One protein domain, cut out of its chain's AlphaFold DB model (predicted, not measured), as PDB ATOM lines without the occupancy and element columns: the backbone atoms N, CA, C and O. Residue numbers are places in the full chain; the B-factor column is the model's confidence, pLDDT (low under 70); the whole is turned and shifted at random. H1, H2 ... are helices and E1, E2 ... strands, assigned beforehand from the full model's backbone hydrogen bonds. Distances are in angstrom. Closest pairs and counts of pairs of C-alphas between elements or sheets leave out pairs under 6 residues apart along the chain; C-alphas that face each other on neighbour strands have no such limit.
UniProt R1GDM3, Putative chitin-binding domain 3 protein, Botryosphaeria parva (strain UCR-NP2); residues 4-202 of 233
ATOM      1  N   SER A   4      10.185  16.624 -29.655       91.81
ATOM      2  CA  SER A   4      10.326  17.782 -28.761       91.81
ATOM      3  C   SER A   4      10.885  17.399 -27.392       91.81
ATOM      4  O   SER A   4      11.559  18.221 -26.772       91.81
ATOM      5  N   TRP A   5      10.650  16.163 -26.930       93.00
ATOM      6  CA  TRP A   5      11.266  15.634 -25.715       93.00
ATOM      7  C   TRP A   5      11.532  14.111 -25.808       93.00
ATOM      8  O   TRP A   5      10.609  13.382 -26.187       93.00
ATOM      9  N   PRO A   6      12.730  13.603 -25.438       94.06
ATOM     10  CA  PRO A   6      13.932  14.346 -25.039       94.06
ATOM     11  C   PRO A   6      14.344  15.380 -26.084       94.06
ATOM     12  O   PRO A   6      14.132  15.184 -27.280       94.06
ATOM     13  N   ARG A   7      14.840  16.530 -25.629       93.69
ATOM     14  CA  ARG A   7      15.080  17.685 -26.494       93.69
ATOM     15  C   ARG A   7      16.177  17.343 -27.506       93.69
ATOM     16  O   ARG A   7      17.298  17.076 -27.075       93.69
ATOM     17  N   PRO A   8      15.896  17.321 -28.819       94.44
ATOM     18  CA  PRO A   8      16.884  16.870 -29.784       94.44
ATOM     19  C   PRO A   8      17.984  17.912 -30.004       94.44
ATOM     20  O   PRO A   8      17.799  19.111 -29.765       94.44
ATOM     21  N   TYR A   9      19.116  17.455 -30.534       94.25
ATOM     22  CA  TYR A   9      20.016  18.332 -31.273       94.25
ATOM     23  C   TYR A   9      19.257  19.020 -32.406       94.25
ATOM     24  O   TYR A   9      18.264  18.501 -32.913       94.25
ATOM     25  N   ASP A  10      19.725  20.196 -32.807       93.44
ATOM     26  CA  ASP A  10      19.178  20.942 -33.937       93.44
ATOM     27  C   ASP A  10      17.678  21.275 -33.772       93.44
ATOM     28  O   ASP A  10      16.999  21.562 -34.754       93.44
ATOM     29  N   ALA A  11      17.153  21.275 -32.534       91.44
ATOM     30  CA  ALA A  11      15.715  21.353 -32.250       91.44
ATOM     31  C   ALA A  11      14.993  22.493 -32.984       91.44
ATOM     32  O   ALA A  11      13.915  22.280 -33.525       91.44
ATOM     33  N   ALA A  12      15.594  23.687 -33.043       90.06
ATOM     34  CA  ALA A  12      15.011  24.821 -33.758       90.06
ATOM     35  C   ALA A  12      14.923  24.573 -35.275       90.06
ATOM     36  O   ALA A  12      13.892  24.843 -35.878       90.06
ATOM     37  N   ALA A  13      15.971  24.014 -35.883       92.00
ATOM     38  CA  ALA A  13      16.007  23.723 -37.315       92.00
ATOM     39  C   ALA A  13      15.133  22.510 -37.689       92.00
ATOM     40  O   ALA A  13      14.526  22.479 -38.760       92.00
ATOM     41  N   LEU A  14      14.993  21.528 -36.790       92.19
ATOM     42  CA  LEU A  14      14.106  20.375 -36.975       92.19
ATOM     43  C   LEU A  14      12.623  20.763 -37.057       92.19
ATOM     44  O   LEU A  14      11.834  20.000 -37.621       92.19
ATOM     45  N   VAL A  15      12.234  21.943 -36.554       90.81
ATOM     46  CA  VAL A  15      10.877  22.482 -36.736       90.81
ATOM     47  C   VAL A  15      10.574  22.729 -38.212       90.81
ATOM     48  O   VAL A  15       9.424  22.548 -38.602       90.81
ATOM     49  N   ASP A  16      11.559  23.056 -39.041       91.19
ATOM     50  CA  ASP A  16      11.357  23.242 -40.484       91.19
ATOM     51  C   ASP A  16      11.772  21.997 -41.289       91.19
ATOM     52  O   ASP A  16      11.249  21.738 -42.371       91.19
ATOM     53  N   ALA A  17      12.631  21.144 -40.723       91.69
ATOM     54  CA  ALA A  17      13.130  19.917 -41.342       91.69
ATOM     55  C   ALA A  17      12.414  18.645 -40.833       91.69
ATOM     56  O   ALA A  17      13.050  17.698 -40.374       91.69
ATOM     57  N   ARG A  18      11.078  18.583 -40.924       91.44
ATOM     58  CA  ARG A  18      10.270  17.472 -40.353       91.44
ATOM     59  C   ARG A  18      10.132  16.230 -41.232       91.44
ATOM     60  O   ARG A  18       9.478  15.269 -40.811       91.44
ATOM     61  N   GLY A  19      10.645  16.299 -42.459       91.06
ATOM     62  CA  GLY A  19      10.578  15.221 -43.444       91.06
ATOM     63  C   GLY A  19      11.426  14.002 -43.061       91.06
ATOM     64  O   GLY A  19      12.204  14.075 -42.101       91.06
ATOM     65  N   PRO A  20      11.281  12.890 -43.798       90.50
ATOM     66  CA  PRO A  20      12.080  11.684 -43.592       90.50
ATOM     67  C   PRO A  20      13.557  11.943 -43.928       90.50
ATOM     68  O   PRO A  20      13.931  13.047 -44.334       90.50
ATOM     69  N   LEU A  21      14.399  10.932 -43.728       87.56
ATOM     70  CA  LEU A  21      15.777  10.913 -44.213       87.56
ATOM     71  C   LEU A  21      15.763  10.747 -45.740       87.56
ATOM     72  O   LEU A  21      15.624   9.639 -46.264       87.56
ATOM     73  N   ASN A  22      15.851  11.867 -46.457       82.94
ATOM     74  CA  ASN A  22      15.649  11.917 -47.909       82.94
ATOM     75  C   ASN A  22      16.849  11.401 -48.702       82.94
ATOM     76  O   ASN A  22      16.664  10.888 -49.803       82.94
ATOM     77  N   HIS A  23      18.043  11.512 -48.123       79.69
ATOM     78  CA  HIS A  23      19.306  11.034 -48.677       79.69
ATOM     79  C   HIS A  23      20.034  10.204 -47.628       79.69
ATOM     80  O   HIS A  23      19.906  10.446 -46.426       79.69
ATOM     81  N   THR A  24      20.843   9.248 -48.076       76.62
ATOM     82  CA  THR A  24      21.701   8.457 -47.176       76.62
ATOM     83  C   THR A  24      22.652   9.324 -46.343       76.62
ATOM     84  O   THR A  24      22.971   8.960 -45.216       76.62
ATOM     85  N   SER A  25      23.041  10.501 -46.847       83.94
ATOM     86  CA  SER A  25      23.863  11.481 -46.127       83.94
ATOM     87  C   SER A  25      23.163  12.132 -44.929       83.94
ATOM     88  O   SER A  25      23.846  12.612 -44.031       83.94
ATOM     89  N   GLU A  26      21.828  12.126 -44.871       90.25
ATOM     90  CA  GLU A  26      21.080  12.628 -43.708       90.25
ATOM     91  C   GLU A  26      21.106  11.629 -42.533       90.25
ATOM     92  O   GLU A  26      20.697  11.960 -41.419       90.25
ATOM     93  N   TYR A  27      21.576  10.395 -42.747       89.88
ATOM     94  CA  TYR A  27      21.759   9.417 -41.676       89.88
ATOM     95  C   TYR A  27      23.150   9.534 -41.027       89.88
ATOM     96  O   TYR A  27      24.150   9.552 -41.753       89.88
ATOM     97  N   PRO A  28      23.247   9.531 -39.680       94.69
ATOM     98  CA  PRO A  28      22.162   9.490 -38.685       94.69
ATOM     99  C   PRO A  28      21.613  10.889 -38.340       94.69
ATOM    100  O   PRO A  28      22.143  11.900 -38.775       94.69
ATOM    101  N   CYS A  29      20.571  10.979 -37.510       96.19
ATOM    102  CA  CYS A  29      20.158  12.230 -36.841       96.19
ATOM    103  C   CYS A  29      19.646  13.399 -37.722       96.19
ATOM    104  O   CYS A  29      19.381  14.481 -37.193       96.19
ATOM    105  N   LYS A  30      19.443  13.191 -39.027       94.94
ATOM    106  CA  LYS A  30      18.901  14.137 -40.018       94.94
ATOM    107  C   LYS A  30      19.784  15.341 -40.363       94.94
ATOM    108  O   LYS A  30      20.164  15.473 -41.519       94.94
ATOM    109  N   LEU A  31      20.037  16.246 -39.414       94.88
ATOM    110  CA  LEU A  31      20.739  17.514 -39.683       94.88
ATOM    111  C   LEU A  31      22.224  17.479 -39.316       94.88
ATOM    112  O   LEU A  31      23.013  18.160 -39.963       94.88
ATOM    113  N   GLN A  32      22.599  16.680 -38.310       94.19
ATOM    114  CA  GLN A  32      23.990  16.386 -37.931       94.19
ATOM    115  C   GLN A  32      24.861  17.616 -37.621       94.19
ATOM    116  O   GLN A  32      26.086  17.506 -37.592       94.19
ATOM    117  N   THR A  33      24.271  18.789 -37.362       94.81
ATOM    118  CA  THR A  33      25.062  19.937 -36.884       94.81
ATOM    119  C   THR A  33      25.352  19.807 -35.393       94.81
ATOM    120  O   THR A  33      26.286  20.427 -34.884       94.81
ATOM    121  N   TYR A  34      24.577  18.951 -34.712       93.31
ATOM    122  CA  TYR A  34      24.674  18.664 -33.283       93.31
ATOM    123  C   TYR A  34      24.579  19.935 -32.432       93.31
ATOM    124  O   TYR A  34      25.109  20.010 -31.321       93.31
ATOM    125  N   ALA A  35      23.877  20.948 -32.947       91.12
ATOM    126  CA  ALA A  35      23.723  22.228 -32.292       91.12
ATOM    127  C   ALA A  35      22.724  22.123 -31.141       91.12
ATOM    128  O   ALA A  35      21.662  21.502 -31.240       91.12
ATOM    129  N   LEU A  36      23.045  22.798 -30.045       87.69
ATOM    130  CA  LEU A  36      22.165  22.961 -28.896       87.69
ATOM    131  C   LEU A  36      21.555  24.368 -28.948       87.69
ATOM    132  O   LEU A  36      22.254  25.350 -29.177       87.69
ATOM    133  N   SER A  37      20.238  24.481 -28.777       71.88
ATOM    134  CA  SER A  37      19.491  25.749 -28.893       71.88
ATOM    135  C   SER A  37      19.077  26.366 -27.540       71.88
ATOM    136  O   SER A  37      18.024  26.050 -27.002       71.88
ATOM    137  N   GLY A  38      19.879  27.234 -26.922       64.75
ATOM    138  CA  GLY A  38      19.598  27.815 -25.585       64.75
ATOM    139  C   GLY A  38      20.333  27.100 -24.440       64.75
ATOM    140  O   GLY A  38      21.218  26.302 -24.723       64.75
ATOM    141  N   ASP A  39      19.976  27.356 -23.177       58.25
ATOM    142  CA  ASP A  39      20.888  27.079 -22.044       58.25
ATOM    143  C   ASP A  39      20.590  25.801 -21.213       58.25
ATOM    144  O   ASP A  39      21.451  25.359 -20.458       58.25
ATOM    145  N   ASP A  40      19.434  25.139 -21.383       59.31
ATOM    146  CA  ASP A  40      18.952  24.080 -20.457       59.31
ATOM    147  C   ASP A  40      19.040  22.615 -20.963       59.31
ATOM    148  O   ASP A  40      18.503  21.699 -20.341       59.31
ATOM    149  N   HIS A  41      19.703  22.333 -22.089       62.81
ATOM    150  CA  HIS A  41      19.525  21.053 -22.819       62.81
ATOM    151  C   HIS A  41      19.840  19.776 -22.041       62.81
ATOM    152  O   HIS A  41      19.061  18.826 -22.094       62.81
ATOM    153  N   LEU A  42      20.958  19.736 -21.309       60.16
ATOM    154  CA  LEU A  42      21.334  18.557 -20.518       60.16
ATOM    155  C   LEU A  42      20.481  18.430 -19.251       60.16
ATOM    156  O   LEU A  42      20.114  17.319 -18.862       60.16
ATOM    157  N   ALA A  43      20.093  19.563 -18.654       61.19
ATOM    158  CA  ALA A  43      19.174  19.582 -17.521       61.19
ATOM    159  C   ALA A  43      17.798  19.018 -17.918       61.19
ATOM    160  O   ALA A  43      17.200  18.258 -17.158       61.19
ATOM    161  N   THR A  44      17.330  19.301 -19.140       73.12
ATOM    162  CA  THR A  44      16.064  18.760 -19.662       73.12
ATOM    163  C   THR A  44      16.133  17.300 -20.115       73.12
ATOM    164  O   THR A  44      15.087  16.659 -20.214       73.12
ATOM    165  N   ASN A  45      17.334  16.761 -20.359       92.75
ATOM    166  CA  ASN A  45      17.552  15.412 -20.896       92.75
ATOM    167  C   ASN A  45      18.297  14.480 -19.922       92.75
ATOM    168  O   ASN A  45      18.953  13.521 -20.334       92.75
ATOM    169  N   THR A  46      18.204  14.745 -18.620       95.25
ATOM    170  CA  THR A  46      18.715  13.827 -17.597       95.25
ATOM    171  C   THR A  46      17.721  12.685 -17.390       95.25
ATOM    172  O   THR A  46      16.598  12.899 -16.927       95.25
ATOM    173  N   LEU A  47      18.134  11.461 -17.717       96.31
ATOM    174  CA  LEU A  47      17.300  10.264 -17.675       96.31
ATOM    175  C   LEU A  47      17.849   9.276 -16.647       96.31
ATOM    176  O   LEU A  47      18.968   8.786 -16.756       96.31
ATOM    177  N   ARG A  48      17.049   8.950 -15.638       97.75
ATOM    178  CA  ARG A  48      17.382   7.934 -14.645       97.75
ATOM    179  C   ARG A  48      16.917   6.573 -15.136       97.75
ATOM    180  O   ARG A  48      15.811   6.441 -15.658       97.75
ATOM    181  N   VAL A  49      17.752   5.564 -14.944       98.19
ATOM    182  CA  VAL A  49      17.369   4.185 -15.247       98.19
ATOM    183  C   VAL A  49      16.136   3.756 -14.451       98.19
ATOM    184  O   VAL A  49      15.836   4.310 -13.388       98.19
ATOM    185  N   ASP A  50      15.384   2.824 -15.028       97.00
ATOM    186  CA  ASP A  50      14.131   2.250 -14.528       97.00
ATOM    187  C   ASP A  50      13.030   3.281 -14.191       97.00
ATOM    188  O   ASP A  50      12.010   2.949 -13.588       97.00
ATOM    189  N   THR A  51      13.201   4.540 -14.612       97.31
ATOM    190  CA  THR A  51      12.200   5.602 -14.471       97.31
ATOM    191  C   THR A  51      11.391   5.716 -15.766       97.31
ATOM    192  O   THR A  51      11.990   5.795 -16.841       97.31
ATOM    193  N   PRO A  52      10.045   5.714 -15.705       95.81
ATOM    194  CA  PRO A  52       9.217   5.882 -16.888       95.81
ATOM    195  C   PRO A  52       9.224   7.338 -17.356       95.81
ATOM    196  O   PRO A  52       9.035   8.270 -16.573       95.81
ATOM    197  N   TYR A  53       9.378   7.510 -18.659       94.69
ATOM    198  CA  TYR A  53       9.372   8.785 -19.359       94.69
ATOM    199  C   TYR A  53       8.424   8.718 -20.551       94.69
ATOM    200  O   TYR A  53       8.219   7.635 -21.089       94.69
ATOM    201  N   ALA A  54       7.872   9.850 -20.987       92.88
ATOM    202  CA  ALA A  54       6.995   9.928 -22.155       92.88
ATOM    203  C   ALA A  54       7.654  10.749 -23.264       92.88
ATOM    204  O   ALA A  54       8.062  11.883 -23.026       92.88
ATOM    205  N   LEU A  55       7.742  10.196 -24.474       93.31
ATOM    206  CA  LEU A  55       8.170  10.952 -25.648       93.31
ATOM    207  C   LEU A  55       7.167  12.067 -25.939       93.31
ATOM    208  O   LEU A  55       5.958  11.864 -25.854       93.31
ATOM    209  N   SER A  56       7.675  13.231 -26.330       92.06
ATOM    210  CA  SER A  56       6.855  14.341 -26.816       92.06
ATOM    211  C   SER A  56       7.289  14.741 -28.215       92.06
ATOM    212  O   SER A  56       8.471  14.678 -28.560       92.06
ATOM    213  N   PHE A  57       6.326  15.185 -29.015       91.62
ATOM    214  CA  PHE A  57       6.529  15.585 -30.401       91.62
ATOM    215  C   PHE A  57       5.939  16.969 -30.642       91.62
ATOM    216  O   PHE A  57       4.981  17.372 -29.982       91.62
ATOM    217  N   HIS A  58       6.465  17.697 -31.627       88.94
ATOM    218  CA  HIS A  58       5.836  18.945 -32.044       88.94
ATOM    219  C   HIS A  58       4.417  18.671 -32.579       88.94
ATOM    220  O   HIS A  58       4.262  17.865 -33.501       88.94
ATOM    221  N   PRO A  59       3.387  19.389 -32.089       83.12
ATOM    222  CA  PRO A  59       1.976  19.064 -32.338       83.12
ATOM    223  C   PRO A  59       1.541  19.248 -33.797       83.12
ATOM    224  O   PRO A  59       0.479  18.797 -34.201       83.12
ATOM    225  N   THR A  60       2.358  19.925 -34.603       83.38
ATOM    226  CA  THR A  60       2.102  20.161 -36.029       83.38
ATOM    227  C   THR A  60       2.869  19.193 -36.938       83.38
ATOM    228  O   THR A  60       2.889  19.376 -38.154       83.38
ATOM    229  N   ALA A  61       3.550  18.185 -36.385       84.06
ATOM    230  CA  ALA A  61       4.139  17.114 -37.181       84.06
ATOM    231  C   ALA A  61       3.058  16.108 -37.625       84.06
ATOM    232  O   ALA A  61       2.094  15.856 -36.910       84.06
ATOM    233  N   ALA A  62       3.222  15.510 -38.806       84.06
ATOM    234  CA  ALA A  62       2.333  14.449 -39.270       84.06
ATOM    235  C   ALA A  62       2.662  13.118 -38.577       84.06
ATOM    236  O   ALA A  62       3.837  12.754 -38.457       84.06
ATOM    237  N   VAL A  63       1.625  12.382 -38.164       81.81
ATOM    238  CA  VAL A  63       1.779  11.069 -37.512       81.81
ATOM    239  C   VAL A  63       1.764   9.900 -38.490       81.81
ATOM    240  O   VAL A  63       2.045   8.792 -38.067       81.81
ATOM    241  N   HIS A  64       1.400  10.104 -39.762       77.25
ATOM    242  CA  HIS A  64       1.382   9.063 -40.807       77.25
ATOM    243  C   HIS A  64       0.717   7.734 -40.385       77.25
ATOM    244  O   HIS A  64       1.193   6.653 -40.721       77.25
ATOM    245  N   HIS A  65      -0.402   7.825 -39.647       73.25
ATOM    246  CA  HIS A  65      -1.134   6.700 -39.035       73.25
ATOM    247  C   HIS A  65      -0.323   5.858 -38.026       73.25
ATOM    248  O   HIS A  65      -0.680   4.720 -37.714       73.25
ATOM    249  N   GLY A  66       0.743   6.433 -37.481       75.81
ATOM    250  CA  GLY A  66       1.669   5.814 -36.548       75.81
ATOM    251  C   GLY A  66       2.761   5.049 -37.276       75.81
ATOM    252  O   GLY A  66       3.210   5.436 -38.351       75.81
ATOM    253  N   GLY A  67       3.173   3.923 -36.706       75.81
ATOM    254  CA  GLY A  67       4.261   3.118 -37.234       75.81
ATOM    255  C   GLY A  67       4.964   2.363 -36.126       75.81
ATOM    256  O   GLY A  67       4.413   2.197 -35.033       75.81
ATOM    257  N   ALA A  68       6.178   1.914 -36.413       80.50
ATOM    258  CA  ALA A  68       7.076   1.366 -35.409       80.50
ATOM    259  C   ALA A  68       8.181   2.375 -35.098       80.50
ATOM    260  O   ALA A  68       8.694   3.026 -36.010       80.50
ATOM    261  N   CYS A  69       8.550   2.479 -33.826       87.12
ATOM    262  CA  CYS A  69       9.685   3.276 -33.389       87.12
ATOM    263  C   CYS A  69      10.705   2.415 -32.656       87.12
ATOM    264  O   CYS A  69      10.332   1.501 -31.920       87.12
ATOM    265  N   GLN A  70      11.979   2.752 -32.810       92.19
ATOM    266  CA  GLN A  70      13.052   2.248 -31.961       92.19
ATOM    267  C   GLN A  70      13.683   3.407 -31.207       92.19
ATOM    268  O   GLN A  70      13.955   4.461 -31.784       92.19
ATOM    269  N   LEU A  71      13.911   3.180 -29.919       96.38
ATOM    270  CA  LEU A  71      14.757   4.015 -29.089       96.38
ATOM    271  C   LEU A  71      16.075   3.281 -28.878       96.38
ATOM    272  O   LEU A  71      16.110   2.138 -28.402       96.38
ATOM    273  N   SER A  72      17.154   3.952 -29.242       97.31
ATOM    274  CA  SER A  72      18.503   3.416 -29.154       97.31
ATOM    275  C   SER A  72      19.462   4.434 -28.555       97.31
ATOM    276  O   SER A  72      19.177   5.632 -28.524       97.31
ATOM    277  N   LEU A  73      20.589   3.949 -28.041       98.19
ATOM    278  CA  LEU A  73      21.681   4.775 -27.540       98.19
ATOM    279  C   LEU A  73      22.947   4.521 -28.351       98.19
ATOM    280  O   LEU A  73      23.273   3.375 -28.651       98.19
ATOM    281  N   THR A  74      23.705   5.573 -28.619       98.00
ATOM    282  CA  THR A  74      25.136   5.473 -28.926       98.00
ATOM    283  C   THR A  74      25.936   6.216 -27.862       98.00
ATOM    284  O   THR A  74      25.439   7.152 -27.229       98.00
ATOM    285  N   LEU A  75      27.171   5.767 -27.637       96.94
ATOM    286  CA  LEU A  75      28.117   6.428 -26.735       96.94
ATOM    287  C   LEU A  75      28.985   7.464 -27.464       96.94
ATOM    288  O   LEU A  75      29.752   8.168 -26.809       96.94
ATOM    289  N   ASP A  76      28.849   7.580 -28.787       95.69
ATOM    290  CA  ASP A  76      29.515   8.609 -29.580       95.69
ATOM    291  C   ASP A  76      28.888   9.979 -29.308       95.69
ATOM    292  O   ASP A  76      27.675  10.157 -29.420       95.69
ATOM    293  N   ALA A  77      29.718  10.970 -28.982       90.50
ATOM    294  CA  ALA A  77      29.248  12.321 -28.659       90.50
ATOM    295  C   ALA A  77      28.681  13.080 -29.875       90.50
ATOM    296  O   ALA A  77      27.813  13.935 -29.721       90.50
ATOM    297  N   ALA A  78      29.177  12.769 -31.075       94.25
ATOM    298  CA  ALA A  78      28.710  13.306 -32.349       94.25
ATOM    299  C   ALA A  78      28.617  12.144 -33.350       94.25
ATOM    300  O   ALA A  78      29.617  11.815 -33.993       94.25
ATOM    301  N   PRO A  79      27.461  11.461 -33.424       95.44
ATOM    302  CA  PRO A  79      27.333  10.253 -34.224       95.44
ATOM    303  C   PRO A  79      27.637  10.466 -35.710       95.44
ATOM    304  O   PRO A  79      27.462  11.544 -36.276       95.44
ATOM    305  N   THR A  80      28.076   9.412 -36.376       88.38
ATOM    306  CA  THR A  80      28.341   9.392 -37.818       88.38
ATOM    307  C   THR A  80      27.668   8.173 -38.437       88.38
ATOM    308  O   THR A  80      27.049   7.369 -37.740       88.38
ATOM    309  N   ASN A  81      27.797   7.990 -39.749       83.25
ATOM    310  CA  ASN A  81      27.333   6.770 -40.411       83.25
ATOM    311  C   ASN A  81      28.027   5.486 -39.902       83.25
ATOM    312  O   ASN A  81      27.485   4.403 -40.091       83.25
ATOM    313  N   ALA A  82      29.188   5.604 -39.247       82.88
ATOM    314  CA  ALA A  82      29.909   4.492 -38.631       82.88
ATOM    315  C   ALA A  82      29.492   4.231 -37.171       82.88
ATOM    316  O   ALA A  82      29.935   3.251 -36.575       82.88
ATOM    317  N   SER A  83      28.672   5.107 -36.582       87.25
ATOM    318  CA  SER A  83      28.224   4.964 -35.200       87.25
ATOM    319  C   SER A  83      27.247   3.809 -35.048       87.25
ATOM    320  O   SER A  83      26.294   3.666 -35.816       87.25
ATOM    321  N   VAL A  84      27.450   3.026 -33.991       85.44
ATOM    322  CA  VAL A  84      26.566   1.918 -33.630       85.44
ATOM    323  C   VAL A  84      25.544   2.402 -32.611       85.44
ATOM    324  O   VAL A  84      25.896   2.920 -31.552       85.44
ATOM    325  N   PHE A  85      24.266   2.214 -32.927       92.19
ATOM    326  CA  PHE A  85      23.153   2.542 -32.044       92.19
ATOM    327  C   PHE A  85      22.567   1.256 -31.466       92.19
ATOM    328  O   PHE A  85      22.123   0.394 -32.214       92.19
ATOM    329  N   LYS A  86      22.522   1.140 -30.140       92.75
ATOM    330  CA  LYS A  86      22.042  -0.038 -29.412       92.75
ATOM    331  C   LYS A  86      20.602   0.142 -28.949       92.75
ATOM    332  O   LYS A  86      20.305   1.072 -28.200       92.75
ATOM    333  N   VAL A  87      19.699  -0.720 -29.409       89.50
ATOM    334  CA  VAL A  87      18.258  -0.648 -29.120       89.50
ATOM    335  C   VAL A  87      17.980  -1.139 -27.710       89.50
ATOM    336  O   VAL A  87      18.251  -2.290 -27.381       89.50
ATOM    337  N   PHE A  88      17.365  -0.287 -26.895       89.25
ATOM    338  CA  PHE A  88      16.910  -0.658 -25.552       89.25
ATOM    339  C   PHE A  88      15.381  -0.698 -25.441       89.25
ATOM    340  O   PHE A  88      14.848  -1.268 -24.491       89.25
ATOM    341  N   HIS A  89      14.658  -0.095 -26.392       89.50
ATOM    342  CA  HIS A  89      13.199  -0.081 -26.389       89.50
ATOM    343  C   HIS A  89      12.632   0.003 -27.810       89.50
ATOM    344  O   HIS A  89      13.177   0.682 -28.679       89.50
ATOM    345  N   THR A  90      11.518  -0.687 -28.051       83.19
ATOM    346  CA  THR A  90      10.813  -0.689 -29.339       83.19
ATOM    347  C   THR A  90       9.322  -0.495 -29.099       83.19
ATOM    348  O   THR A  90       8.725  -1.215 -28.301       83.19
ATOM    349  N   ILE A  91       8.717   0.444 -29.825       77.94
ATOM    350  CA  ILE A  91       7.275   0.692 -29.803       77.94
ATOM    351  C   ILE A  91       6.673   0.147 -31.094       77.94
ATOM    352  O   ILE A  91       6.950   0.647 -32.186       77.94
ATOM    353  N   LEU A  92       5.836  -0.883 -30.969       74.31
ATOM    354  CA  LEU A  92       5.206  -1.558 -32.101       74.31
ATOM    355  C   LEU A  92       3.789  -1.038 -32.336       74.31
ATOM    356  O   LEU A  92       2.825  -1.502 -31.728       74.31
ATOM    357  N   GLY A  93       3.660  -0.124 -33.293       67.75
ATOM    358  CA  GLY A  93       2.379   0.438 -33.691       67.75
ATOM    359  C   GLY A  93       2.037   1.718 -32.936       67.75
ATOM    360  O   GLY A  93       2.271   1.858 -31.741       67.75
ATOM    361  N   GLY A  94       1.433   2.658 -33.659       72.06
ATOM    362  CA  GLY A  94       0.904   3.893 -33.091       72.06
ATOM    363  C   GLY A  94       1.937   4.934 -32.667       72.06
ATOM    364  O   GLY A  94       1.523   5.963 -32.158       72.06
ATOM    365  N   CYS A  95       3.236   4.713 -32.881       80.94
ATOM    366  CA  CYS A  95       4.261   5.747 -32.716       80.94
ATOM    367  C   CYS A  95       4.443   6.541 -34.023       80.94
ATOM    368  O   CYS A  95       4.470   5.911 -35.081       80.94
ATOM    369  N   PRO A  96       4.563   7.883 -34.001       84.81
ATOM    370  CA  PRO A  96       4.553   8.764 -32.828       84.81
ATOM    371  C   PRO A  96       3.143   9.097 -32.315       84.81
ATOM    372  O   PRO A  96       3.000   9.624 -31.220       84.81
ATOM    373  N   GLY A  97       2.106   8.772 -33.083       82.94
ATOM    374  CA  GLY A  97       0.707   8.973 -32.721       82.94
ATOM    375  C   GLY A  97      -0.220   8.260 -33.702       82.94
ATOM    376  O   GLY A  97       0.235   7.646 -34.668       82.94
ATOM    377  N   VAL A  98      -1.529   8.351 -33.484       72.44
ATOM    378  CA  VAL A  98      -2.560   7.858 -34.416       72.44
ATOM    379  C   VAL A  98      -3.594   8.949 -34.647       72.44
ATOM    380  O   VAL A  98      -3.842   9.744 -33.758       72.44
ATOM    381  N   ASP A  99      -4.172   9.020 -35.847       69.62
ATOM    382  CA  ASP A  99      -5.244   9.978 -36.177       69.62
ATOM    383  C   ASP A  99      -4.914  11.458 -35.863       69.62
ATOM    384  O   ASP A  99      -5.779  12.243 -35.491       69.62
ATOM    385  N   ASN A 100      -3.646  11.843 -36.067       70.25
ATOM    386  CA  ASN A 100      -3.059  13.151 -35.726       70.25
ATOM    387  C   ASN A 100      -3.089  13.504 -34.230       70.25
ATOM    388  O   ASN A 100      -2.953  14.671 -33.869       70.25
ATOM    389  N   ASP A 101      -3.207  12.494 -33.376       72.88
ATOM    390  CA  ASP A 101      -3.123  12.601 -31.928       72.88
ATOM    391  C   ASP A 101      -1.849  11.890 -31.432       72.88
ATOM    392  O   ASP A 101      -1.686  10.669 -31.565       72.88
ATOM    393  N   PHE A 102      -0.918  12.682 -30.896       74.31
ATOM    394  CA  PHE A 102       0.336  12.209 -30.304       74.31
ATOM    395  C   PHE A 102       0.140  11.638 -28.889       74.31
ATOM    396  O   PHE A 102       0.921  10.789 -28.458       74.31
ATOM    397  N   ASP A 103      -0.930  12.035 -28.200       70.25
ATOM    398  CA  ASP A 103      -1.233  11.629 -26.827       70.25
ATOM    399  C   ASP A 103      -2.045  10.327 -26.780       70.25
ATOM    400  O   ASP A 103      -2.001   9.603 -25.781       70.25
ATOM    401  N   ALA A 104      -2.707   9.962 -27.885       58.44
ATOM    402  CA  ALA A 104      -3.590   8.794 -28.015       58.44
ATOM    403  C   ALA A 104      -2.994   7.444 -27.564       58.44
ATOM    404  O   ALA A 104      -3.727   6.463 -27.405       58.44
ATOM    405  N   ARG A 105      -1.670   7.340 -27.408       62.78
ATOM    406  CA  ARG A 105      -0.973   6.086 -27.080       62.78
ATOM    407  C   ARG A 105       0.005   6.178 -25.912       62.78
ATOM    408  O   ARG A 105       0.534   5.132 -25.559       62.78
ATOM    409  N   ASN A 106       0.212   7.360 -25.322       67.44
ATOM    410  CA  ASN A 106       1.193   7.612 -24.258       67.44
ATOM    411  C   ASN A 106       2.533   6.890 -24.523       67.44
ATOM    412  O   ASN A 106       2.798   5.820 -23.979       67.44
ATOM    413  N   GLN A 107       3.343   7.446 -25.430       83.56
ATOM    414  CA  GLN A 107       4.582   6.840 -25.939       83.56
ATOM    415  C   GLN A 107       5.672   6.789 -24.855       83.56
ATOM    416  O   GLN A 107       6.586   7.615 -24.837       83.56
ATOM    417  N   THR A 108       5.560   5.850 -23.916       90.31
ATOM    418  CA  THR A 108       6.457   5.776 -22.761       90.31
ATOM    419  C   THR A 108       7.625   4.826 -22.963       90.31
ATOM    420  O   THR A 108       7.471   3.775 -23.577       90.31
ATOM    421  N   PHE A 109       8.760   5.139 -22.345       93.06
ATOM    422  CA  PHE A 109       9.928   4.270 -22.273       93.06
ATOM    423  C   PHE A 109      10.595   4.357 -20.898       93.06
ATOM    424  O   PHE A 109      10.362   5.294 -20.137       93.06
ATOM    425  N   ALA A 110      11.455   3.390 -20.600       95.06
ATOM    426  CA  ALA A 110      12.378   3.436 -19.473       95.06
ATOM    427  C   ALA A 110      13.735   2.889 -19.925       95.06
ATOM    428  O   ALA A 110      13.803   2.004 -20.780       95.06
ATOM    429  N   LEU A 111      14.810   3.434 -19.363       96.94
ATOM    430  CA  LEU A 111      16.170   2.959 -19.600       96.94
ATOM    431  C   LEU A 111      16.460   1.772 -18.664       96.94
ATOM    432  O   LEU A 111      16.458   1.986 -17.455       96.94
ATOM    433  N   PRO A 112      16.716   0.549 -19.160       95.00
ATOM    434  CA  PRO A 112      16.945  -0.610 -18.298       95.00
ATOM    435  C   PRO A 112      18.302  -0.524 -17.589       95.00
ATOM    436  O   PRO A 112      19.346  -0.604 -18.245       95.00
ATOM    437  N   ALA A 113      18.310  -0.440 -16.254       95.88
ATOM    438  CA  ALA A 113      19.548  -0.316 -15.468       95.88
ATOM    439  C   ALA A 113      20.571  -1.426 -15.753       95.88
ATOM    440  O   ALA A 113      21.776  -1.194 -15.734       95.88
ATOM    441  N   ALA A 114      20.078  -2.629 -16.058       92.81
ATOM    442  CA  ALA A 114      20.899  -3.804 -16.324       92.81
ATOM    443  C   ALA A 114      21.560  -3.823 -17.715       92.81
ATOM    444  O   ALA A 114      22.359  -4.719 -17.974       92.81
ATOM    445  N   ALA A 115      21.222  -2.892 -18.614       90.94
ATOM    446  CA  ALA A 115      21.720  -2.914 -19.991       90.94
ATOM    447  C   ALA A 115      22.222  -1.564 -20.515       90.94
ATOM    448  O   ALA A 115      22.952  -1.555 -21.498       90.94
ATOM    449  N   VAL A 116      21.877  -0.431 -19.896       95.88
ATOM    450  CA  VAL A 116      22.345   0.888 -20.356       95.88
ATOM    451  C   VAL A 116      23.402   1.491 -19.424       95.88
ATOM    452  O   VAL A 116      23.222   1.465 -18.205       95.88
ATOM    453  N   PRO A 117      24.504   2.053 -19.951       97.81
ATOM    454  CA  PRO A 117      25.538   2.679 -19.133       97.81
ATOM    455  C   PRO A 117      25.124   4.042 -18.596       97.81
ATOM    456  O   PRO A 117      24.426   4.801 -19.267       97.81
ATOM    457  N   ALA A 118      25.624   4.383 -17.409       98.06
ATOM    458  CA  ALA A 118      25.547   5.739 -16.881       98.06
ATOM    459  C   ALA A 118      26.428   6.717 -17.689       98.06
ATOM    460  O   ALA A 118      27.353   6.308 -18.403       98.06
ATOM    461  N   GLY A 119      26.167   8.017 -17.554       96.94
ATOM    462  CA  GLY A 119      26.926   9.100 -18.181       96.94
ATOM    463  C   GLY A 119      26.338   9.611 -19.505       96.94
ATOM    464  O   GLY A 119      25.241   9.201 -19.899       96.94
ATOM    465  N   PRO A 120      27.088  10.459 -20.232       96.06
ATOM    466  CA  PRO A 120      26.609  11.126 -21.438       96.06
ATOM    467  C   PRO A 120      26.469  10.158 -22.614       96.06
ATOM    468  O   PRO A 120      27.395   9.401 -22.928       96.06
ATOM    469  N   ALA A 121      25.322  10.182 -23.283       97.19
ATOM    470  CA  ALA A 121      25.028   9.373 -24.464       97.19
ATOM    471  C   ALA A 121      24.166  10.164 -25.458       97.19
ATOM    472  O   ALA A 121      23.643  11.232 -25.136       97.19
ATOM    473  N   VAL A 122      23.987   9.623 -26.659       97.88
ATOM    474  CA  VAL A 122      23.025  10.148 -27.632       97.88
ATOM    475  C   VAL A 122      21.887   9.153 -27.786       97.88
ATOM    476  O   VAL A 122      22.095   8.022 -28.221       97.88
ATOM    477  N   LEU A 123      20.679   9.590 -27.434       98.12
ATOM    478  CA  LEU A 123      19.447   8.854 -27.675       98.12
ATOM    479  C   LEU A 123      18.949   9.149 -29.081       98.12
ATOM    480  O   LEU A 123      18.767  10.310 -29.437       98.12
ATOM    481  N   ALA A 124      18.684   8.109 -29.859       98.25
ATOM    482  CA  ALA A 124      18.044   8.220 -31.158       98.25
ATOM    483  C   ALA A 124      16.621   7.668 -31.101       98.25
ATOM    484  O   ALA A 124      16.387   6.562 -30.612       98.25
ATOM    485  N   LEU A 125      15.680   8.442 -31.636       97.31
ATOM    486  CA  LEU A 125      14.358   7.962 -32.001       97.31
ATOM    487  C   LEU A 125      14.329   7.742 -33.510       97.31
ATOM    488  O   LEU A 125      14.318   8.713 -34.273       97.31
ATOM    489  N   SER A 126      14.265   6.478 -33.916       94.19
ATOM    490  CA  SER A 126      14.020   6.073 -35.300       94.19
ATOM    491  C   SER A 126      12.551   5.716 -35.485       94.19
ATOM    492  O   SER A 126      11.968   5.061 -34.619       94.19
ATOM    493  N   TRP A 127      11.949   6.116 -36.604       91.62
ATOM    494  CA  TRP A 127      10.539   5.861 -36.898       91.62
ATOM    495  C   TRP A 127      10.308   5.424 -38.345       91.62
ATOM    496  O   TRP A 127      10.786   6.067 -39.281       91.62
ATOM    497  N   TRP A 128       9.506   4.370 -38.504       84.25
ATOM    498  CA  TRP A 128       9.015   3.863 -39.784       84.25
ATOM    499  C   TRP A 128       7.490   3.994 -39.840       84.25
ATOM    500  O   TRP A 128       6.796   3.252 -39.130       84.25
ATOM    501  N   PRO A 129       6.954   4.932 -40.645       78.06
ATOM    502  CA  PRO A 129       5.531   5.219 -40.680       78.06
ATOM    503  C   PRO A 129       4.706   4.084 -41.278       78.06
ATOM    504  O   PRO A 129       5.153   3.319 -42.134       78.06
ATOM    505  N   VAL A 130       3.439   4.029 -40.866       66.88
ATOM    506  CA  VAL A 130       2.440   3.146 -41.467       66.88
ATOM    507  C   VAL A 130       2.174   3.505 -42.925       66.88
ATOM    508  O   VAL A 130       2.099   2.627 -43.792       66.88
ATOM    509  N   ALA A 131       1.921   4.791 -43.151       64.56
ATOM    510  CA  ALA A 131       1.323   5.303 -44.368       64.56
ATOM    511  C   ALA A 131       2.024   6.582 -44.816       64.56
ATOM    512  O   ALA A 131       1.836   7.668 -44.263       64.56
ATOM    513  N   SER A 132       2.775   6.426 -45.890       66.75
ATOM    514  CA  SER A 132       3.565   7.453 -46.552       66.75
ATOM    515  C   SER A 132       3.454   7.279 -48.069       66.75
ATOM    516  O   SER A 132       2.959   6.260 -48.558       66.75
ATOM    517  N   GLY A 133       3.874   8.296 -48.828       62.38
ATOM    518  CA  GLY A 133       3.900   8.227 -50.295       62.38
ATOM    519  C   GLY A 133       4.952   7.249 -50.832       62.38
ATOM    520  O   GLY A 133       4.804   6.740 -51.937       62.38
ATOM    521  N   ALA A 134       5.977   6.960 -50.027       68.06
ATOM    522  CA  ALA A 134       7.051   6.012 -50.294       68.06
ATOM    523  C   ALA A 134       7.532   5.375 -48.972       68.06
ATOM    524  O   ALA A 134       7.205   5.890 -47.903       68.06
ATOM    525  N   PRO A 135       8.275   4.256 -48.989       69.75
ATOM    526  CA  PRO A 135       8.934   3.726 -47.796       69.75
ATOM    527  C   PRO A 135       9.848   4.793 -47.186       69.75
ATOM    528  O   PRO A 135      10.698   5.331 -47.881       69.75
ATOM    529  N   GLU A 136       9.675   5.101 -45.903       77.25
ATOM    530  CA  GLU A 136      10.372   6.201 -45.226       77.25
ATOM    531  C   GLU A 136      11.034   5.722 -43.931       77.25
ATOM    532  O   GLU A 136      10.579   4.758 -43.303       77.25
ATOM    533  N   MET A 137      12.081   6.434 -43.517       85.12
ATOM    534  CA  MET A 137      12.649   6.393 -42.172       85.12
ATOM    535  C   MET A 137      12.885   7.816 -41.682       85.12
ATOM    536  O   MET A 137      13.390   8.663 -42.413       85.12
ATOM    537  N   TYR A 138      12.528   8.075 -40.431       93.62
ATOM    538  CA  TYR A 138      12.822   9.319 -39.728       93.62
ATOM    539  C   TYR A 138      13.793   9.019 -38.597       93.62
ATOM    540  O   TYR A 138      13.722   7.946 -38.000       93.62
ATOM    541  N   MET A 139      14.659   9.976 -38.269       95.88
ATOM    542  CA  MET A 139      15.553   9.861 -37.120       95.88
ATOM    543  C   MET A 139      15.802  11.233 -36.499       95.88
ATOM    544  O   MET A 139      16.222  12.166 -37.184       95.88
ATOM    545  N   ASN A 140      15.538  11.378 -35.203       97.19
ATOM    546  CA  ASN A 140      15.961  12.534 -34.405       97.19
ATOM    547  C   ASN A 140      16.831  12.040 -33.250       97.19
ATOM    548  O   ASN A 140      16.551  10.990 -32.676       97.19
ATOM    549  N   CYS A 141      17.868  12.803 -32.915       97.62
ATOM    550  CA  CYS A 141      18.824  12.446 -31.875       97.62
ATOM    551  C   CYS A 141      18.853  13.512 -30.786       97.62
ATOM    552  O   CYS A 141      18.818  14.701 -31.094       97.62
ATOM    553  N   ALA A 142      18.950  13.093 -29.532       96.06
ATOM    554  CA  ALA A 142      19.001  13.957 -28.365       96.06
ATOM    555  C   ALA A 142      20.225  13.622 -27.499       96.06
ATOM    556  O   ALA A 142      20.456  12.440 -27.228       96.06
ATOM    557  N   PRO A 143      20.990  14.624 -27.025       95.94
ATOM    558  CA  PRO A 143      21.973  14.396 -25.971       95.94
ATOM    559  C   PRO A 143      21.242  13.999 -24.695       95.94
ATOM    560  O   PRO A 143      20.286  14.673 -24.317       95.94
ATOM    561  N   VAL A 144      21.684  12.958 -24.005       96.44
ATOM    562  CA  VAL A 144      21.114  12.550 -22.716       96.44
ATOM    563  C   VAL A 144      22.213  12.328 -21.692       96.44
ATOM    564  O   VAL A 144      23.317  11.903 -22.031       96.44
ATOM    565  N   GLU A 145      21.890  12.582 -20.428       96.38
ATOM    566  CA  GLU A 145      22.722  12.192 -19.289       96.38
ATOM    567  C   GLU A 145      22.033  11.038 -18.558       96.38
ATOM    568  O   GLU A 145      20.953  11.219 -17.987       96.38
ATOM    569  N   VAL A 146      22.624   9.839 -18.602       97.56
ATOM    570  CA  VAL A 146      22.038   8.638 -17.991       97.56
ATOM    571  C   VAL A 146      22.489   8.496 -16.539       97.56
ATOM    572  O   VAL A 146      23.679   8.384 -16.248       97.56
ATOM    573  N   VAL A 147      21.538   8.418 -15.610       97.31
ATOM    574  CA  VAL A 147      21.806   8.311 -14.167       97.31
ATOM    575  C   VAL A 147      21.468   6.915 -13.649       97.31
ATOM    576  O   VAL A 147      20.328   6.468 -13.768       97.31
ATOM    577  N   GLY A 148      22.437   6.262 -12.998       96.56
ATOM    578  CA  GLY A 148      22.249   4.991 -12.277       96.56
ATOM    579  C   GLY A 148      22.428   3.710 -13.102       96.56
ATOM    580  O   GLY A 148      22.146   2.635 -12.584       96.56
ATOM    581  N   GLY A 149      22.870   3.815 -14.359       96.56
ATOM    582  CA  GLY A 149      23.150   2.672 -15.234       96.56
ATOM    583  C   GLY A 149      24.491   1.975 -14.973       96.56
ATOM    584  O   GLY A 149      25.152   2.209 -13.961       96.56
ATOM    585  N   LEU A 150      24.900   1.131 -15.922       97.75
ATOM    586  CA  LEU A 150      26.152   0.370 -15.880       97.75
ATOM    587  C   LEU A 150      27.381   1.288 -15.774       97.75
ATOM    588  O   LEU A 150      27.436   2.352 -16.396       97.75
ATOM    589  N   ASP A 151      28.394   0.839 -15.035       97.00
ATOM    590  CA  ASP A 151      29.706   1.485 -15.015       97.00
ATOM    591  C   ASP A 151      30.466   1.168 -16.314       97.00
ATOM    592  O   ASP A 151      30.731  -0.001 -16.617       97.00
ATOM    593  N   ARG A 152      30.852   2.215 -17.057       94.44
ATOM    594  CA  ARG A 152      31.580   2.116 -18.335       94.44
ATOM    595  C   ARG A 152      32.957   1.468 -18.209       94.44
ATOM    596  O   ARG A 152      33.470   0.971 -19.205       94.44
ATOM    597  N   GLY A 153      33.554   1.480 -17.018       94.38
ATOM    598  CA  GLY A 153      34.825   0.807 -16.742       94.38
ATOM    599  C   GLY A 153      34.684  -0.672 -16.375       94.38
ATOM    600  O   GLY A 153      35.695  -1.345 -16.176       94.38
ATOM    601  N   SER A 154      33.456  -1.185 -16.254       95.75
ATOM    602  CA  SER A 154      33.195  -2.530 -15.741       95.75
ATOM    603  C   SER A 154      32.912  -3.555 -16.849       95.75
ATOM    604  O   SER A 154      32.398  -3.194 -17.911       95.75
ATOM    605  N   PRO A 155      33.133  -4.861 -16.589       96.44
ATOM    606  CA  PRO A 155      32.720  -5.933 -17.502       96.44
ATOM    607  C   PRO A 155      31.209  -5.980 -17.772       96.44
ATOM    608  O   PRO A 155      30.770  -6.606 -18.729       96.44
ATOM    609  N   ALA A 156      30.388  -5.308 -16.956       95.31
ATOM    610  CA  ALA A 156      28.945  -5.269 -17.165       95.31
ATOM    611  C   ALA A 156      28.556  -4.572 -18.484       95.31
ATOM    612  O   ALA A 156      27.451  -4.789 -18.977       95.31
ATOM    613  N   MET A 157      29.467  -3.798 -19.088       96.69
ATOM    614  CA  MET A 157      29.294  -3.206 -20.417       96.69
ATOM    615  C   MET A 157      28.991  -4.221 -21.522       96.69
ATOM    616  O   MET A 157      28.373  -3.846 -22.518       96.69
ATOM    617  N   ASP A 158      29.337  -5.496 -21.336       93.31
ATOM    618  CA  ASP A 158      28.949  -6.567 -22.257       93.31
ATOM    619  C   ASP A 158      27.426  -6.621 -22.458       93.31
ATOM    620  O   ASP A 158      26.963  -6.900 -23.562       93.31
ATOM    621  N   ALA A 159      26.631  -6.273 -21.439       87.31
ATOM    622  CA  ALA A 159      25.174  -6.212 -21.548       87.31
ATOM    623  C   ALA A 159      24.696  -5.106 -22.503       87.31
ATOM    624  O   ALA A 159      23.751  -5.325 -23.258       87.31
ATOM    625  N   PHE A 160      25.362  -3.946 -22.511       90.75
ATOM    626  CA  PHE A 160      25.060  -2.864 -23.452       90.75
ATOM    627  C   PHE A 160      25.432  -3.255 -24.879       90.75
ATOM    628  O   PHE A 160      24.649  -3.064 -25.807       90.75
ATOM    629  N   TRP A 161      26.614  -3.844 -25.065       89.06
ATOM    630  CA  TRP A 161      27.076  -4.244 -26.394       89.06
ATOM    631  C   TRP A 161      26.320  -5.452 -26.957       89.06
ATOM    632  O   TRP A 161      26.229  -5.584 -28.177       89.06
ATOM    633  N   ALA A 162      25.727  -6.277 -26.091       86.31
ATOM    634  CA  ALA A 162      24.838  -7.375 -26.464       86.31
ATOM    635  C   ALA A 162      23.420  -6.927 -26.860       86.31
ATOM    636  O   ALA A 162      22.659  -7.746 -27.384       86.31
ATOM    637  N   LEU A 163      23.045  -5.662 -26.627       80.75
ATOM    638  CA  LEU A 163      21.800  -5.123 -27.170       80.75
ATOM    639  C   LEU A 163      21.830  -5.167 -28.711       80.75
ATOM    640  O   LEU A 163      22.902  -5.007 -29.308       80.75
ATOM    641  N   PRO A 164      20.668  -5.351 -29.365       84.38
ATOM    642  CA  PRO A 164      20.585  -5.329 -30.818       84.38
ATOM    643  C   PRO A 164      21.025  -3.990 -31.403       84.38
ATOM    644  O   PRO A 164      20.751  -2.933 -30.823       84.38
ATOM    645  N   ASP A 165      21.626  -4.035 -32.586       84.31
ATOM    646  CA  ASP A 165      21.846  -2.838 -33.387       84.31
ATOM    647  C   ASP A 165      20.510  -2.265 -33.878       84.31
ATOM    648  O   ASP A 165      19.529  -2.981 -34.115       84.31
ATOM    649  N   ALA A 166      20.451  -0.938 -33.976       80.75
ATOM    650  CA  ALA A 166      19.278  -0.240 -34.467       80.75
ATOM    651  C   ALA A 166      19.019  -0.607 -35.920       80.75
ATOM    652  O   ALA A 166      19.922  -0.627 -36.756       80.75
ATOM    653  N   LEU A 167      17.745  -0.834 -36.225       79.31
ATOM    654  CA  LEU A 167      17.326  -1.023 -37.591       79.31
ATOM    655  C   LEU A 167      17.630   0.246 -38.391       79.31
ATOM    656  O   LEU A 167      17.287   1.357 -37.984       79.31
ATOM    657  N   VAL A 168      18.193   0.049 -39.578       77.00
ATOM    658  CA  VAL A 168      18.319   1.070 -40.612       77.00
ATOM    659  C   VAL A 168      17.634   0.539 -41.866       77.00
ATOM    660  O   VAL A 168      17.958  -0.536 -42.356       77.00
ATOM    661  N   ALA A 169      16.638   1.253 -42.375       71.62
ATOM    662  CA  ALA A 169      15.910   0.863 -43.583       71.62
ATOM    663  C   ALA A 169      15.286   2.097 -44.226       71.62
ATOM    664  O   ALA A 169      15.043   3.071 -43.524       71.62
ATOM    665  N   ASN A 170      14.965   2.041 -45.520       72.69
ATOM    666  CA  ASN A 170      14.265   3.118 -46.229       72.69
ATOM    667  C   ASN A 170      15.004   4.471 -46.180       72.69
ATOM    668  O   ASN A 170      14.375   5.529 -46.115       72.69
ATOM    669  N   LEU A 171      16.341   4.434 -46.184       71.50
ATOM    670  CA  LEU A 171      17.151   5.630 -46.390       71.50
ATOM    671  C   LEU A 171      17.119   6.021 -47.868       71.50
ATOM    672  O   LEU A 171      17.134   5.146 -48.739       71.50
ATOM    673  N   GLY A 172      17.154   7.322 -48.147       60.62
ATOM    674  CA  GLY A 172      17.363   7.791 -49.515       60.62
ATOM    675  C   GLY A 172      16.106   7.740 -50.379       60.62
ATOM    676  O   GLY A 172      16.181   7.324 -51.526       60.62
ATOM    677  N   VAL A 173      14.944   8.139 -49.850       56.78
ATOM    678  CA  VAL A 173      13.665   8.156 -50.597       56.78
ATOM    679  C   VAL A 173      13.739   9.003 -51.887       56.78
ATOM    680  O   VAL A 173      12.930   8.807 -52.792       56.78
ATOM    681  N   GLY A 174      14.713   9.918 -51.995       48.69
ATOM    682  CA  GLY A 174      15.001  10.706 -53.201       48.69
ATOM    683  C   GLY A 174      16.119  10.167 -54.103       48.69
ATOM    684  O   GLY A 174      16.338  10.732 -55.174       48.69
ATOM    685  N   ASP A 175      16.817   9.102 -53.708       41.00
ATOM    686  CA  ASP A 175      17.873   8.474 -54.503       41.00
ATOM    687  C   ASP A 175      17.234   7.330 -55.325       41.00
ATOM    688  O   ASP A 175      16.451   6.546 -54.787       41.00
ATOM    689  N   GLU A 176      17.541   7.195 -56.626       35.94
ATOM    690  CA  GLU A 176      16.935   6.207 -57.562       35.94
ATOM    691  C   GLU A 176      17.120   4.713 -57.176       35.94
ATOM    692  O   GLU A 176      16.790   3.811 -57.944       35.94
ATOM    693  N   GLY A 177      17.618   4.423 -55.977       37.19
ATOM    694  CA  GLY A 177      17.799   3.087 -55.423       37.19
ATOM    695  C   GLY A 177      17.445   2.994 -53.943       37.19
ATOM    696  O   GLY A 177      18.103   2.222 -53.249       37.19
ATOM    697  N   GLY A 178      16.465   3.785 -53.468       33.22
ATOM    698  CA  GLY A 178      15.997   3.807 -52.077       33.22
ATOM    699  C   GLY A 178      16.096   2.427 -51.436       33.22
ATOM    700  O   GLY A 178      15.495   1.469 -51.925       33.22
ATOM    701  N   VAL A 179      16.945   2.318 -50.410       37.06
ATOM    702  CA  VAL A 179      17.406   1.024 -49.898       37.06
ATOM    703  C   VAL A 179      16.212   0.300 -49.289       37.06
ATOM    704  O   VAL A 179      15.810   0.557 -48.150       37.06
ATOM    705  N   GLY A 180      15.606  -0.580 -50.086       36.03
ATOM    706  CA  GLY A 180      14.552  -1.472 -49.655       36.03
ATOM    707  C   GLY A 180      15.162  -2.453 -48.679       36.03
ATOM    708  O   GLY A 180      15.771  -3.408 -49.121       36.03
ATOM    709  N   VAL A 181      14.988  -2.183 -47.382       35.47
ATOM    710  CA  VAL A 181      15.484  -3.000 -46.268       35.47
ATOM    711  C   VAL A 181      17.003  -3.224 -46.349       35.47
ATOM    712  O   VAL A 181      17.477  -4.031 -47.137       35.47
ATOM    713  N   VAL A 182      17.796  -2.548 -45.508       33.00
ATOM    714  CA  VAL A 182      19.186  -2.989 -45.320       33.00
ATOM    715  C   VAL A 182      19.104  -4.413 -44.764       33.00
ATOM    716  O   VAL A 182      18.666  -4.601 -43.629       33.00
ATOM    717  N   GLU A 183      19.461  -5.415 -45.570       32.44
ATOM    718  CA  GLU A 183      19.780  -6.754 -45.084       32.44
ATOM    719  C   GLU A 183      20.971  -6.604 -44.131       32.44
ATOM    720  O   GLU A 183      22.127  -6.642 -44.540       32.44
ATOM    721  N   GLN A 184      20.709  -6.376 -42.843       34.19
ATOM    722  CA  GLN A 184      21.714  -6.668 -41.834       34.19
ATOM    723  C   GLN A 184      21.753  -8.188 -41.674       34.19
ATOM    724  O   GLN A 184      20.905  -8.788 -41.013       34.19
ATOM    725  N   GLU A 185      22.739  -8.810 -42.325       30.55
ATOM    726  CA  GLU A 185      23.126 -10.216 -42.167       30.55
ATOM    727  C   GLU A 185      23.724 -10.504 -40.772       30.55
ATOM    728  O   GLU A 185      24.800 -11.086 -40.639       30.55
ATOM    729  N   GLU A 186      23.047 -10.133 -39.684       33.16
ATOM    730  CA  GLU A 186      23.482 -10.561 -38.355       33.16
ATOM    731  C   GLU A 186      22.949 -11.969 -38.034       33.16
ATOM    732  O   GLU A 186      21.827 -12.185 -37.570       33.16
ATOM    733  N   ALA A 187      23.812 -12.960 -38.272       30.56
ATOM    734  CA  ALA A 187      23.799 -14.269 -37.609       30.56
ATOM    735  C   ALA A 187      22.508 -15.106 -37.744       30.56
ATOM    736  O   ALA A 187      22.079 -15.768 -36.796       30.56
ATOM    737  N   GLY A 188      21.887 -15.123 -38.928       31.20
ATOM    738  CA  GLY A 188      20.790 -16.052 -39.233       31.20
ATOM    739  C   GLY A 188      19.477 -15.775 -38.489       31.20
ATOM    740  O   GLY A 188      18.560 -16.597 -38.547       31.20
ATOM    741  N   ARG A 189      19.357 -14.623 -37.818       35.00
ATOM    742  CA  ARG A 189      18.083 -14.106 -37.312       35.00
ATOM    743  C   ARG A 189      17.497 -13.170 -38.355       35.00
ATOM    744  O   ARG A 189      18.185 -12.292 -38.864       35.00
ATOM    745  N   ARG A 190      16.227 -13.360 -38.713       37.72
ATOM    746  CA  ARG A 190      15.567 -12.433 -39.637       37.72
ATOM    747  C   ARG A 190      15.334 -11.130 -38.882       37.72
ATOM    748  O   ARG A 190      14.936 -11.157 -37.727       37.72
ATOM    749  N   GLN A 191      15.500  -9.994 -39.547       39.03
ATOM    750  CA  GLN A 191      15.261  -8.642 -39.015       39.03
ATOM    751  C   GLN A 191      13.918  -8.473 -38.269       39.03
ATOM    752  O   GLN A 191      13.776  -7.644 -37.377       39.03
ATOM    753  N   TRP A 192      12.928  -9.305 -38.592       43.25
ATOM    754  CA  TRP A 192      11.620  -9.353 -37.936       43.25
ATOM    755  C   TRP A 192      11.618 -10.058 -36.575       43.25
ATOM    756  O   TRP A 192      10.782  -9.733 -35.734       43.25
ATOM    757  N   ASP A 193      12.567 -10.962 -36.336       37.72
ATOM    758  CA  ASP A 193      12.814 -11.588 -35.035       37.72
ATOM    759  C   ASP A 193      13.392 -10.563 -34.033       37.72
ATOM    760  O   ASP A 193      13.234 -10.731 -32.828       37.72
ATOM    761  N   LEU A 194      14.001  -9.469 -34.524       42.22
ATOM    762  CA  LEU A 194      14.477  -8.338 -33.709       42.22
ATOM    763  C   LEU A 194      13.355  -7.345 -33.355       42.22
ATOM    764  O   LEU A 194      13.420  -6.674 -32.330       42.22
ATOM    765  N   ILE A 195      12.317  -7.256 -34.194       42.78
ATOM    766  CA  ILE A 195      11.181  -6.337 -34.014       42.78
ATOM    767  C   ILE A 195      10.051  -7.000 -33.213       42.78
ATOM    768  O   ILE A 195       9.336  -6.313 -32.492       42.78
ATOM    769  N   ALA A 196       9.875  -8.321 -33.296       41.47
ATOM    770  CA  ALA A 196       8.831  -9.050 -32.579       41.47
ATOM    771  C   ALA A 196       9.430  -9.999 -31.530       41.47
ATOM    772  O   ALA A 196       9.812 -11.123 -31.848       41.47
ATOM    773  N   GLY A 197       9.397  -9.599 -30.257       37.75
ATOM    774  CA  GLY A 197       9.822 -10.432 -29.121       37.75
ATOM    775  C   GLY A 197       8.997 -11.710 -28.869       37.75
ATOM    776  O   GLY A 197       9.223 -12.376 -27.866       37.75
ATOM    777  N   GLU A 198       8.050 -12.079 -29.742       36.25
ATOM    778  CA  GLU A 198       7.123 -13.207 -29.525       36.25
ATOM    779  C   GLU A 198       7.121 -14.279 -30.633       36.25
ATOM    780  O   GLU A 198       6.269 -15.169 -30.639       36.25
ATOM    781  N   GLY A 199       8.051 -14.238 -31.596       30.67
ATOM    782  CA  GLY A 199       8.261 -15.369 -32.517       30.67
ATOM    783  C   GLY A 199       7.055 -15.760 -33.393       30.67
ATOM    784  O   GLY A 199       6.973 -16.892 -33.874       30.67
ATOM    785  N   ARG A 200       6.098 -14.851 -33.631       32.56
ATOM    786  CA  ARG A 200       4.999 -15.050 -34.593       32.56
ATOM    787  C   ARG A 200       5.010 -13.984 -35.683       32.56
ATOM    788  O   ARG A 200       4.744 -12.815 -35.426       32.56
ATOM    789  N   MET A 201       5.231 -14.428 -36.925       31.94
ATOM    790  CA  MET A 201       5.140 -13.589 -38.124       31.94
ATOM    791  C   MET A 201       3.747 -12.939 -38.265       31.94
ATOM    792  O   MET A 201       2.741 -13.657 -38.346       31.94
ATOM    793  N   PRO A 202       3.657 -11.609 -38.426       35.44
ATOM    794  CA  PRO A 202       2.489 -10.979 -39.018       35.44
ATOM    795  C   PRO A 202       2.405 -11.334 -40.514       35.44
ATOM    796  O   PRO A 202       3.385 -11.252 -41.247       35.44
TER     797      PRO A 202
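AT A GLANCE: This is residues 4 to 202 of the 233 residues of the protein "Putative chitin-binding domain 3 protein" of Botryosphaeria parva (strain UCR-NP2) (UniProt R1GDM3). Little of this domain is regular structure: a sheet of five strands, curled like part of a barrel, runs through its middle, surrounded by long loops and four short helices. Printed are 199 residues, 59 in named elements, class mixed: H1, H2, E1 to E5, H3, H4. The mixed sheet runs E1 E5 E4 E2 E3; the whole is compact, radius of gyration 16.2 A, spans 45 by 45 by 33 A.

HOW THE PARTS SIT: Start at E4, residues 119 to 129, in a hairpin with E5, residues 138 to 147; N 123 and O 142 are 2.9 A apart. On E4's other side E2, residues 67 to 74, is antiparallel, N 70 to O 126 2.9 A. E2 makes a hairpin with E3, residues 86 to 92, N 71 to O 89 2.9 A. E1, residues 46 to 48, is parallel to E5, N 47 to O 145 2.8 A. H2, residues 41 to 44, H3, residues 155 to 161, and H4, residues 191 to 195, only graze the sheet. H1, residues 11 to 14, is only just not on it, with 4 pairs of C-alphas within 10 A. O i to N i+4 pairs within range are 1 of 3 in H3 and 0 of 1 in H4, O i to N i+3 pairs 4 of 4 and 2 of 2; H1 and H2 are too short for i+4 pairs.

IN THESE COORDINATES: Find C-alpha 119 at (26.926, 9.100, -18.181); E4 runs 31.3 A to C-alpha 129 at (5.531, 5.219, -40.680). E5, 27.1 A, bends by 56 degrees at residue 143.

THE WHOLE: The C-alphas farthest apart, of Asp 39 and Arg 200, are 46.7 A apart; the printed part has no cut. H3 to H4, 29 residues, is among the long links. Residues 172 to 202 are among the 48 with pLDDT under 70.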